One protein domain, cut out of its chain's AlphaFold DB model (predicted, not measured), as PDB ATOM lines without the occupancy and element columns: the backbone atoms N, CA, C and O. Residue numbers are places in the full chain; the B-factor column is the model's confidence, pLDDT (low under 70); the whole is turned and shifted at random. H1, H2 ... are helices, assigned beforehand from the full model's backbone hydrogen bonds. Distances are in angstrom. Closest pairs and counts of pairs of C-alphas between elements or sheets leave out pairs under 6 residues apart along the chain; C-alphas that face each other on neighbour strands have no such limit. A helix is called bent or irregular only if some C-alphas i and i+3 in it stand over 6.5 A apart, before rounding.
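What this domain is: This is residues 90 to 150 of the 151 residues of an uncharacterized protein of Terrimicrobium sacchariphilum (UniProt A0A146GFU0). Two long helices, H1 and H3, run side by side in opposite ways as the two legs of a long, narrow U, with few C-alphas near each other between them. The short helix H2 lies in the turn at the closed end, where residues 117 to 122 stick out. The printed part has 61 residues with three named helices, in the order H1, H2, H3, and no named strand; the class is all helix. The whole is only just loose, close to extended, with a radius of gyration of the C-alphas of 15.3 A, and its outline is a rod spanning 51 by 19 by 8 A.

Where its parts are: H1 is residues 90 to 112, 33.6 A from C-alpha 90 at (-19.414, -40.954, 8.599) to C-alpha 112 at (-5.418, -18.444, -12.104). It is irregular, but only just: C-alphas 91 and 94 are 6.9 A apart. H2 is residues 115 to 118. H3, the longest helix, is residues 123 to 148, 38.4 A long, and its C-alpha 148 is at (-29.542, -50.805, 2.216). H3 is neither bent nor irregular, but only just: C-alphas 124 and 127 are 6.2 A apart.

How they stand to each other: H1 and H3 are close but not clearly touching; their closest C-alphas, of Trp 99 and Pro 134, are 7.6 A apart. They stand at a shallow tilt of 12 degrees, opposite ways. H2 is close to H1 but not clearly touching, with the C-alphas of Leu 110 and Trp 116 closest at 6.8 A. H2 and H3 are also close but not clearly touching, with the C-alphas of Trp 116 and Ala 123 closest at 7.5 A. O i to N i+4 pairs are within hydrogen-bond range in 17 of 19 cases in H1 and 18 of 22 in H3, while H2 is too short for such a pair.

The domain as a whole: The C-alphas farthest apart, of Ala 118 and Arg 150, are 51.1 A apart. The printed part has no cut, and both links are tight. The mean pLDDT of the printed part is 71.8, and 24 residues are under 70, among them 115 to 120 and 122 to 132.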
ATOM      1  N   ASP A  90     -20.666 -40.250   8.933       70.81
ATOM      2  CA  ASP A  90     -19.414 -40.954   8.599       70.81
ATOM      3  C   ASP A  90     -19.397 -41.499   7.166       70.81
ATOM      4  O   ASP A  90     -18.350 -41.562   6.521       70.81
ATOM      5  N   TYR A  91     -20.563 -41.886   6.644       72.06
ATOM      6  CA  TYR A  91     -20.695 -42.350   5.265       72.06
ATOM      7  C   TYR A  91     -20.617 -41.199   4.247       72.06
ATOM      8  O   TYR A  91     -20.099 -41.374   3.145       72.06
ATOM      9  N   TRP A  92     -21.135 -40.022   4.606       71.12
ATOM     10  CA  TRP A  92     -21.262 -38.869   3.712       71.12
ATOM     11  C   TRP A  92     -20.125 -37.863   3.795       71.12
ATOM     12  O   TRP A  92     -19.856 -37.170   2.816       71.12
ATOM     13  N   LEU A  93     -19.450 -37.778   4.936       75.12
ATOM     14  CA  LEU A  93     -18.393 -36.806   5.164       75.12
ATOM     15  C   LEU A  93     -17.256 -36.961   4.141       75.12
ATOM     16  O   LEU A  93     -16.892 -35.945   3.550       75.12
ATOM     17  N   PRO A  94     -16.742 -38.176   3.836       75.19
ATOM     18  CA  PRO A  94     -15.678 -38.322   2.846       75.19
ATOM     19  C   PRO A  94     -16.055 -37.839   1.433       75.19
ATOM     20  O   PRO A  94     -15.329 -36.996   0.902       75.19
ATOM     21  N   PRO A  95     -17.169 -38.278   0.803       73.75
ATOM     22  CA  PRO A  95     -17.530 -37.777  -0.522       73.75
ATOM     23  C   PRO A  95     -17.863 -36.280  -0.517       73.75
ATOM     24  O   PRO A  95     -17.481 -35.585  -1.458       73.75
ATOM     25  N   CYS A  96     -18.501 -35.755   0.537       75.44
ATOM     26  CA  CYS A  96     -18.750 -34.317   0.668       75.44
ATOM     27  C   CYS A  96     -17.445 -33.513   0.751       75.44
ATOM     28  O   CYS A  96     -17.326 -32.478   0.098       75.44
ATOM     29  N   ALA A  97     -16.454 -33.994   1.506       75.69
ATOM     30  CA  ALA A  97     -15.153 -33.348   1.625       75.69
ATOM     31  C   ALA A  97     -14.400 -33.354   0.288       75.69
ATOM     32  O   ALA A  97     -13.937 -32.305  -0.149       75.69
ATOM     33  N   ILE A  98     -14.328 -34.504  -0.394       78.44
ATOM     34  CA  ILE A  98     -13.699 -34.619  -1.721       78.44
ATOM     35  C   ILE A  98     -14.334 -33.631  -2.697       78.44
ATOM     36  O   ILE A  98     -13.630 -32.930  -3.421       78.44
ATOM     37  N   TRP A  99     -15.663 -33.552  -2.693       78.19
ATOM     38  CA  TRP A  99     -16.390 -32.647  -3.566       78.19
ATOM     39  C   TRP A  99     -16.097 -31.177  -3.242       78.19
ATOM     40  O   TRP A  99     -15.775 -30.405  -4.141       78.19
ATOM     41  N   PHE A 100     -16.131 -30.803  -1.961       78.69
ATOM     42  CA  PHE A 100     -15.822 -29.448  -1.503       78.69
ATOM     43  C   PHE A 100     -14.397 -29.020  -1.877       78.69
ATOM     44  O   PHE A 100     -14.204 -27.951  -2.453       78.69
ATOM     45  N   PHE A 101     -13.394 -29.865  -1.623       80.69
ATOM     46  CA  PHE A 101     -12.011 -29.563  -1.998       80.69
ATOM     47  C   PHE A 101     -11.818 -29.524  -3.517       80.69
ATOM     48  O   PHE A 101     -11.143 -28.626  -4.017       80.69
ATOM     49  N   GLY A 102     -12.447 -30.435  -4.263       79.69
ATOM     50  CA  GLY A 102     -12.433 -30.408  -5.726       79.69
ATOM     51  C   GLY A 102     -13.029 -29.116  -6.288       79.69
ATOM     52  O   GLY A 102     -12.471 -28.528  -7.211       79.69
ATOM     53  N   PHE A 103     -14.112 -28.628  -5.681       79.44
ATOM     54  CA  PHE A 103     -14.727 -27.351  -6.031       79.44
ATOM     55  C   PHE A 103     -13.790 -26.164  -5.765       79.44
ATOM     56  O   PHE A 103     -13.625 -25.315  -6.638       79.44
ATOM     57  N   LEU A 104     -13.122 -26.121  -4.607       79.94
ATOM     58  CA  LEU A 104     -12.152 -25.063  -4.297       79.94
ATOM     59  C   LEU A 104     -10.967 -25.052  -5.270       79.94
ATOM     60  O   LEU A 104     -10.566 -23.986  -5.735       79.94
ATOM     61  N   ILE A 105     -10.434 -26.226  -5.615       83.00
ATOM     62  CA  ILE A 105      -9.349 -26.354  -6.597       83.00
ATOM     63  C   ILE A 105      -9.811 -25.851  -7.965       83.00
ATOM     64  O   ILE A 105      -9.097 -25.097  -8.620       83.00
ATOM     65  N   TYR A 106     -11.016 -26.225  -8.391       79.38
ATOM     66  CA  TYR A 106     -11.582 -25.759  -9.652       79.38
ATOM     67  C   TYR A 106     -11.726 -24.229  -9.695       79.38
ATOM     68  O   TYR A 106     -11.335 -23.609 -10.683       79.38
ATOM     69  N   LEU A 107     -12.218 -23.605  -8.616       81.56
ATOM     70  CA  LEU A 107     -12.289 -22.144  -8.519       81.56
ATOM     71  C   LEU A 107     -10.905 -21.490  -8.604       81.56
ATOM     72  O   LEU A 107     -10.751 -20.508  -9.325       81.56
ATOM     73  N   ALA A 108      -9.905 -22.058  -7.928       80.12
ATOM     74  CA  ALA A 108      -8.532 -21.565  -7.985       80.12
ATOM     75  C   ALA A 108      -7.938 -21.665  -9.401       80.12
ATOM     76  O   ALA A 108      -7.246 -20.752  -9.839       80.12
ATOM     77  N   ILE A 109      -8.243 -22.737 -10.143       80.56
ATOM     78  CA  ILE A 109      -7.820 -22.892 -11.544       80.56
ATOM     79  C   ILE A 109      -8.476 -21.829 -12.431       80.56
ATOM     80  O   ILE A 109      -7.786 -21.222 -13.246       80.56
ATOM     81  N   LEU A 110      -9.781 -21.583 -12.272       78.50
ATOM     82  CA  LEU A 110     -10.498 -20.569 -13.052       78.50
ATOM     83  C   LEU A 110      -9.983 -19.146 -12.795       78.50
ATOM     84  O   LEU A 110      -9.929 -18.334 -13.723       78.50
ATOM     85  N   ASP A 111      -9.639 -18.843 -11.544       78.31
ATOM     86  CA  ASP A 111      -9.036 -17.568 -11.149       78.31
ATOM     87  C   ASP A 111      -7.633 -17.417 -11.750       78.31
ATOM     88  O   ASP A 111      -7.365 -16.468 -12.488       78.31
ATOM     89  N   ALA A 112      -6.777 -18.427 -11.567       77.56
ATOM     90  CA  ALA A 112      -5.418 -18.444 -12.104       77.56
ATOM     91  C   ALA A 112      -5.368 -18.392 -13.640       77.56
ATOM     92  O   ALA A 112      -4.430 -17.834 -14.209       77.56
ATOM     93  N   SER A 113      -6.367 -18.948 -14.332       79.38
ATOM     94  CA  SER A 113      -6.437 -18.918 -15.794       79.38
ATOM     95  C   SER A 113      -6.977 -17.599 -16.360       79.38
ATOM     96  O   SER A 113      -7.092 -17.478 -17.579       79.38
ATOM     97  N   GLY A 114      -7.386 -16.640 -15.518       72.31
ATOM     98  CA  GLY A 114      -8.052 -15.409 -15.963       72.31
ATOM     99  C   GLY A 114      -9.387 -15.672 -16.673       72.31
ATOM    100  O   GLY A 114      -9.860 -14.854 -17.458       72.31
ATOM    101  N   ALA A 115     -10.014 -16.831 -16.439       69.31
ATOM    102  CA  ALA A 115     -11.244 -17.199 -17.143       69.31
ATOM    103  C   ALA A 115     -12.405 -16.262 -16.776       69.31
ATOM    104  O   ALA A 115     -13.257 -15.965 -17.616       69.31
ATOM    105  N   TRP A 116     -12.391 -15.745 -15.544       65.31
ATOM    106  CA  TRP A 116     -13.361 -14.773 -15.040       65.31
ATOM    107  C   TRP A 116     -13.347 -13.455 -15.813       65.31
ATOM    108  O   TRP A 116     -14.408 -12.891 -16.075       65.31
ATOM    109  N   SER A 117     -12.167 -12.977 -16.211       67.25
ATOM    110  CA  SER A 117     -12.024 -11.745 -16.990       67.25
ATOM    111  C   SER A 117     -12.271 -11.965 -18.484       67.25
ATOM    112  O   SER A 117     -12.694 -11.039 -19.170       67.25
ATOM    113  N   ALA A 118     -12.067 -13.184 -18.988       67.62
ATOM    114  CA  ALA A 118     -12.249 -13.503 -20.401       67.62
ATOM    115  C   ALA A 118     -13.714 -13.753 -20.814       67.62
ATOM    116  O   ALA A 118     -14.058 -13.484 -21.964       67.62
ATOM    117  N   ARG A 119     -14.568 -14.308 -19.932       69.25
ATOM    118  CA  ARG A 119     -15.958 -14.710 -20.264       69.25
ATOM    119  C   ARG A 119     -16.935 -14.546 -19.082       69.25
ATOM    120  O   ARG A 119     -17.275 -15.532 -18.420       69.25
ATOM    121  N   PRO A 120     -17.425 -13.323 -18.802       67.69
ATOM    122  CA  PRO A 120     -18.337 -13.053 -17.680       67.69
ATOM    123  C   PRO A 120     -19.718 -13.725 -17.820       67.69
ATOM    124  O   PRO A 120     -20.461 -13.877 -16.850       67.69
ATOM    125  N   ASP A 121     -20.077 -14.156 -19.023       75.62
ATOM    126  CA  ASP A 121     -21.285 -14.903 -19.364       75.62
ATOM    127  C   ASP A 121     -21.252 -16.369 -18.895       75.62
ATOM    128  O   ASP A 121     -22.299 -16.917 -18.534       75.62
ATOM    129  N   MET A 122     -20.070 -16.993 -18.800       64.69
ATOM    130  CA  MET A 122     -19.929 -18.381 -18.331       64.69
ATOM    131  C   MET A 122     -20.219 -18.552 -16.832       64.69
ATOM    132  O   MET A 122     -20.703 -19.610 -16.419       64.69
ATOM    133  N   ALA A 123     -20.013 -17.511 -16.020       64.88
ATOM    134  CA  ALA A 123     -20.279 -17.547 -14.579       64.88
ATOM    135  C   ALA A 123     -21.750 -17.877 -14.249       64.88
ATOM    136  O   ALA A 123     -22.037 -18.510 -13.231       64.88
ATOM    137  N   LYS A 124     -22.683 -17.516 -15.141       66.38
ATOM    138  CA  LYS A 124     -24.130 -17.740 -14.975       66.38
ATOM    139  C   LYS A 124     -24.530 -19.213 -15.109       66.38
ATOM    140  O   LYS A 124     -25.487 -19.642 -14.473       66.38
ATOM    141  N   TRP A 125     -23.789 -19.987 -15.903       65.31
ATOM    142  CA  TRP A 125     -24.059 -21.410 -16.146       65.31
ATOM    143  C   TRP A 125     -23.211 -22.337 -15.271       65.31
ATOM    144  O   TRP A 125     -23.641 -23.445 -14.958       65.31
ATOM    145  N   ALA A 126     -22.041 -21.876 -14.819       64.88
ATOM    146  CA  ALA A 126     -21.168 -22.639 -13.933       64.88
ATOM    147  C   ALA A 126     -21.830 -22.924 -12.571       64.88
ATOM    148  O   ALA A 126     -21.811 -24.059 -12.099       64.88
ATOM    149  N   PHE A 127     -22.479 -21.926 -11.967       62.78
ATOM    150  CA  PHE A 127     -23.117 -22.048 -10.650       62.78
ATOM    151  C   PHE A 127     -24.195 -23.149 -10.545       62.78
ATOM    152  O   PHE A 127     -24.104 -23.974  -9.634       62.78
ATOM    153  N   PRO A 128     -25.203 -23.225 -11.439       65.50
ATOM    154  CA  PRO A 128     -26.247 -24.248 -11.346       65.50
ATOM    155  C   PRO A 128     -25.753 -25.665 -11.659       65.50
ATOM    156  O   PRO A 128     -26.249 -26.614 -11.056       65.50
ATOM    157  N   VAL A 129     -24.760 -25.842 -12.538       65.62
ATOM    158  CA  VAL A 129     -24.155 -27.167 -12.787       65.62
ATOM    159  C   VAL A 129     -23.352 -27.625 -11.568       65.62
ATOM    160  O   VAL A 129     -23.472 -28.773 -11.139       65.62
ATOM    161  N   LEU A 130     -22.591 -26.710 -10.962       63.84
ATOM    162  CA  LEU A 130     -21.779 -26.995  -9.782       63.84
ATOM    163  C   LEU A 130     -22.632 -27.243  -8.537       63.84
ATOM    164  O   LEU A 130     -22.251 -28.068  -7.727       63.84
ATOM    165  N   LEU A 131     -23.797 -26.612  -8.384       67.69
ATOM    166  CA  LEU A 131     -24.708 -26.911  -7.271       67.69
ATOM    167  C   LEU A 131     -25.652 -28.083  -7.563       67.69
ATOM    168  O   LEU A 131     -26.004 -28.817  -6.647       67.69
ATOM    169  N   GLY A 132     -26.054 -28.300  -8.816       69.94
ATOM    170  CA  GLY A 132     -27.022 -29.336  -9.182       69.94
ATOM    171  C   GLY A 132     -26.474 -30.757  -9.057       69.94
ATOM    172  O   GLY A 132     -27.152 -31.640  -8.531       69.94
ATOM    173  N   VAL A 133     -25.227 -30.982  -9.482       70.94
ATOM    174  CA  VAL A 133     -24.571 -32.300  -9.408       70.94
ATOM    175  C   VAL A 133     -24.409 -32.818  -7.966       70.94
ATOM    176  O   VAL A 133     -24.826 -33.952  -7.725       70.94
ATOM    177  N   PRO A 134     -23.875 -32.059  -6.985       64.56
ATOM    178  CA  PRO A 134     -23.762 -32.519  -5.596       64.56
ATOM    179  C   PRO A 134     -25.118 -32.704  -4.909       64.56
ATOM    180  O   PRO A 134     -25.267 -33.586  -4.068       64.56
ATOM    181  N   LEU A 135     -26.128 -31.910  -5.272       70.00
ATOM    182  CA  LEU A 135     -27.476 -32.056  -4.721       70.00
ATOM    183  C   LEU A 135     -28.116 -33.363  -5.205       70.00
ATOM    184  O   LEU A 135     -28.683 -34.111  -4.409       70.00
ATOM    185  N   LEU A 136     -27.945 -33.694  -6.489       72.56
ATOM    186  CA  LEU A 136     -28.404 -34.959  -7.061       72.56
ATOM    187  C   LEU A 136     -27.629 -36.162  -6.519       72.56
ATOM    188  O   LEU A 136     -28.253 -37.157  -6.147       72.56
ATOM    189  N   THR A 137     -26.297 -36.093  -6.418       72.94
ATOM    190  CA  THR A 137     -25.518 -37.186  -5.813       72.94
ATOM    191  C   THR A 137     -25.877 -37.359  -4.342       72.94
ATOM    192  O   THR A 137     -26.084 -38.499  -3.929       72.94
ATOM    193  N   GLY A 138     -26.071 -36.258  -3.605       69.81
ATOM    194  CA  GLY A 138     -26.641 -36.178  -2.257       69.81
ATOM    195  C   GLY A 138     -27.948 -36.961  -2.111       69.81
ATOM    196  O   GLY A 138     -28.048 -37.919  -1.341       69.81
ATOM    197  N   ILE A 139     -28.954 -36.602  -2.911       75.88
ATOM    198  CA  ILE A 139     -30.276 -37.242  -2.909       75.88
ATOM    199  C   ILE A 139     -30.169 -38.738  -3.239       75.88
ATOM    200  O   ILE A 139     -30.723 -39.576  -2.520       75.88
ATOM    201  N   VAL A 140     -29.425 -39.095  -4.292       78.50
ATOM    202  CA  VAL A 140     -29.257 -40.490  -4.729       78.50
ATOM    203  C   VAL A 140     -28.554 -41.321  -3.662       78.50
ATOM    204  O   VAL A 140     -28.953 -42.459  -3.400       78.50
ATOM    205  N   GLY A 141     -27.534 -40.779  -3.001       70.88
ATOM    206  CA  GLY A 141     -26.845 -41.497  -1.939       70.88
ATOM    207  C   GLY A 141     -27.733 -41.718  -0.711       70.88
ATOM    208  O   GLY A 141     -27.638 -42.778  -0.097       70.88
ATOM    209  N   VAL A 142     -28.628 -40.776  -0.366       71.88
ATOM    210  CA  VAL A 142     -29.490 -40.877   0.827       71.88
ATOM    211  C   VAL A 142     -30.546 -41.928   0.547       71.88
ATOM    212  O   VAL A 142     -30.810 -42.801   1.375       71.88
ATOM    213  N   TRP A 143     -31.085 -41.903  -0.671       74.50
ATOM    214  CA  TRP A 143     -31.978 -42.930  -1.169       74.50
ATOM    215  C   TRP A 143     -31.317 -44.315  -1.149       74.50
ATOM    216  O   TRP A 143     -31.882 -45.255  -0.583       74.50
ATOM    217  N   LYS A 144     -30.084 -44.441  -1.663       72.75
ATOM    218  CA  LYS A 144     -29.335 -45.708  -1.672       72.75
ATOM    219  C   LYS A 144     -29.008 -46.186  -0.255       72.75
ATOM    220  O   LYS A 144     -29.170 -47.369   0.026       72.75
ATOM    221  N   TRP A 145     -28.611 -45.298   0.657       65.62
ATOM    222  CA  TRP A 145     -28.378 -45.622   2.070       65.62
ATOM    223  C   TRP A 145     -29.653 -46.161   2.736       65.62
ATOM    224  O   TRP A 145     -29.631 -47.230   3.351       65.62
ATOM    225  N   ARG A 146     -30.797 -45.500   2.508       68.69
ATOM    226  CA  ARG A 146     -32.108 -45.919   3.028       68.69
ATOM    227  C   ARG A 146     -32.587 -47.255   2.457       68.69
ATOM    228  O   ARG A 146     -33.329 -47.970   3.129       68.69
ATOM    229  N   GLN A 147     -32.206 -47.599   1.229       71.94
ATOM    230  CA  GLN A 147     -32.501 -48.919   0.668       71.94
ATOM    231  C   GLN A 147     -31.674 -50.017   1.328       71.94
ATOM    232  O   GLN A 147     -32.224 -51.055   1.681       71.94
ATOM    233  N   ARG A 148     -30.380 -49.782   1.581       64.94
ATOM    234  CA  ARG A 148     -29.542 -50.805   2.216       64.94
ATOM    235  C   ARG A 148     -29.854 -51.001   3.709       64.94
ATOM    236  O   ARG A 148     -29.467 -52.018   4.268       64.94
ATOM    237  N   GLY A 149     -30.511 -50.051   4.376       55.22
ATOM    238  CA  GLY A 149     -30.992 -50.217   5.757       55.22
ATOM    239  C   GLY A 149     -32.268 -51.064   5.901       55.22
ATOM    240  O   GLY A 149     -32.627 -51.405   7.020       55.22
ATOM    241  N   ARG A 150     -32.962 -51.383   4.795       50.06
ATOM    242  CA  ARG A 150     -34.231 -52.143   4.780       50.06
ATOM    243  C   ARG A 150     -34.109 -53.580   4.250       50.06
ATOM    244  O   ARG A 150     -35.111 -54.284   4.217       50.06
TER     245      ARG A 150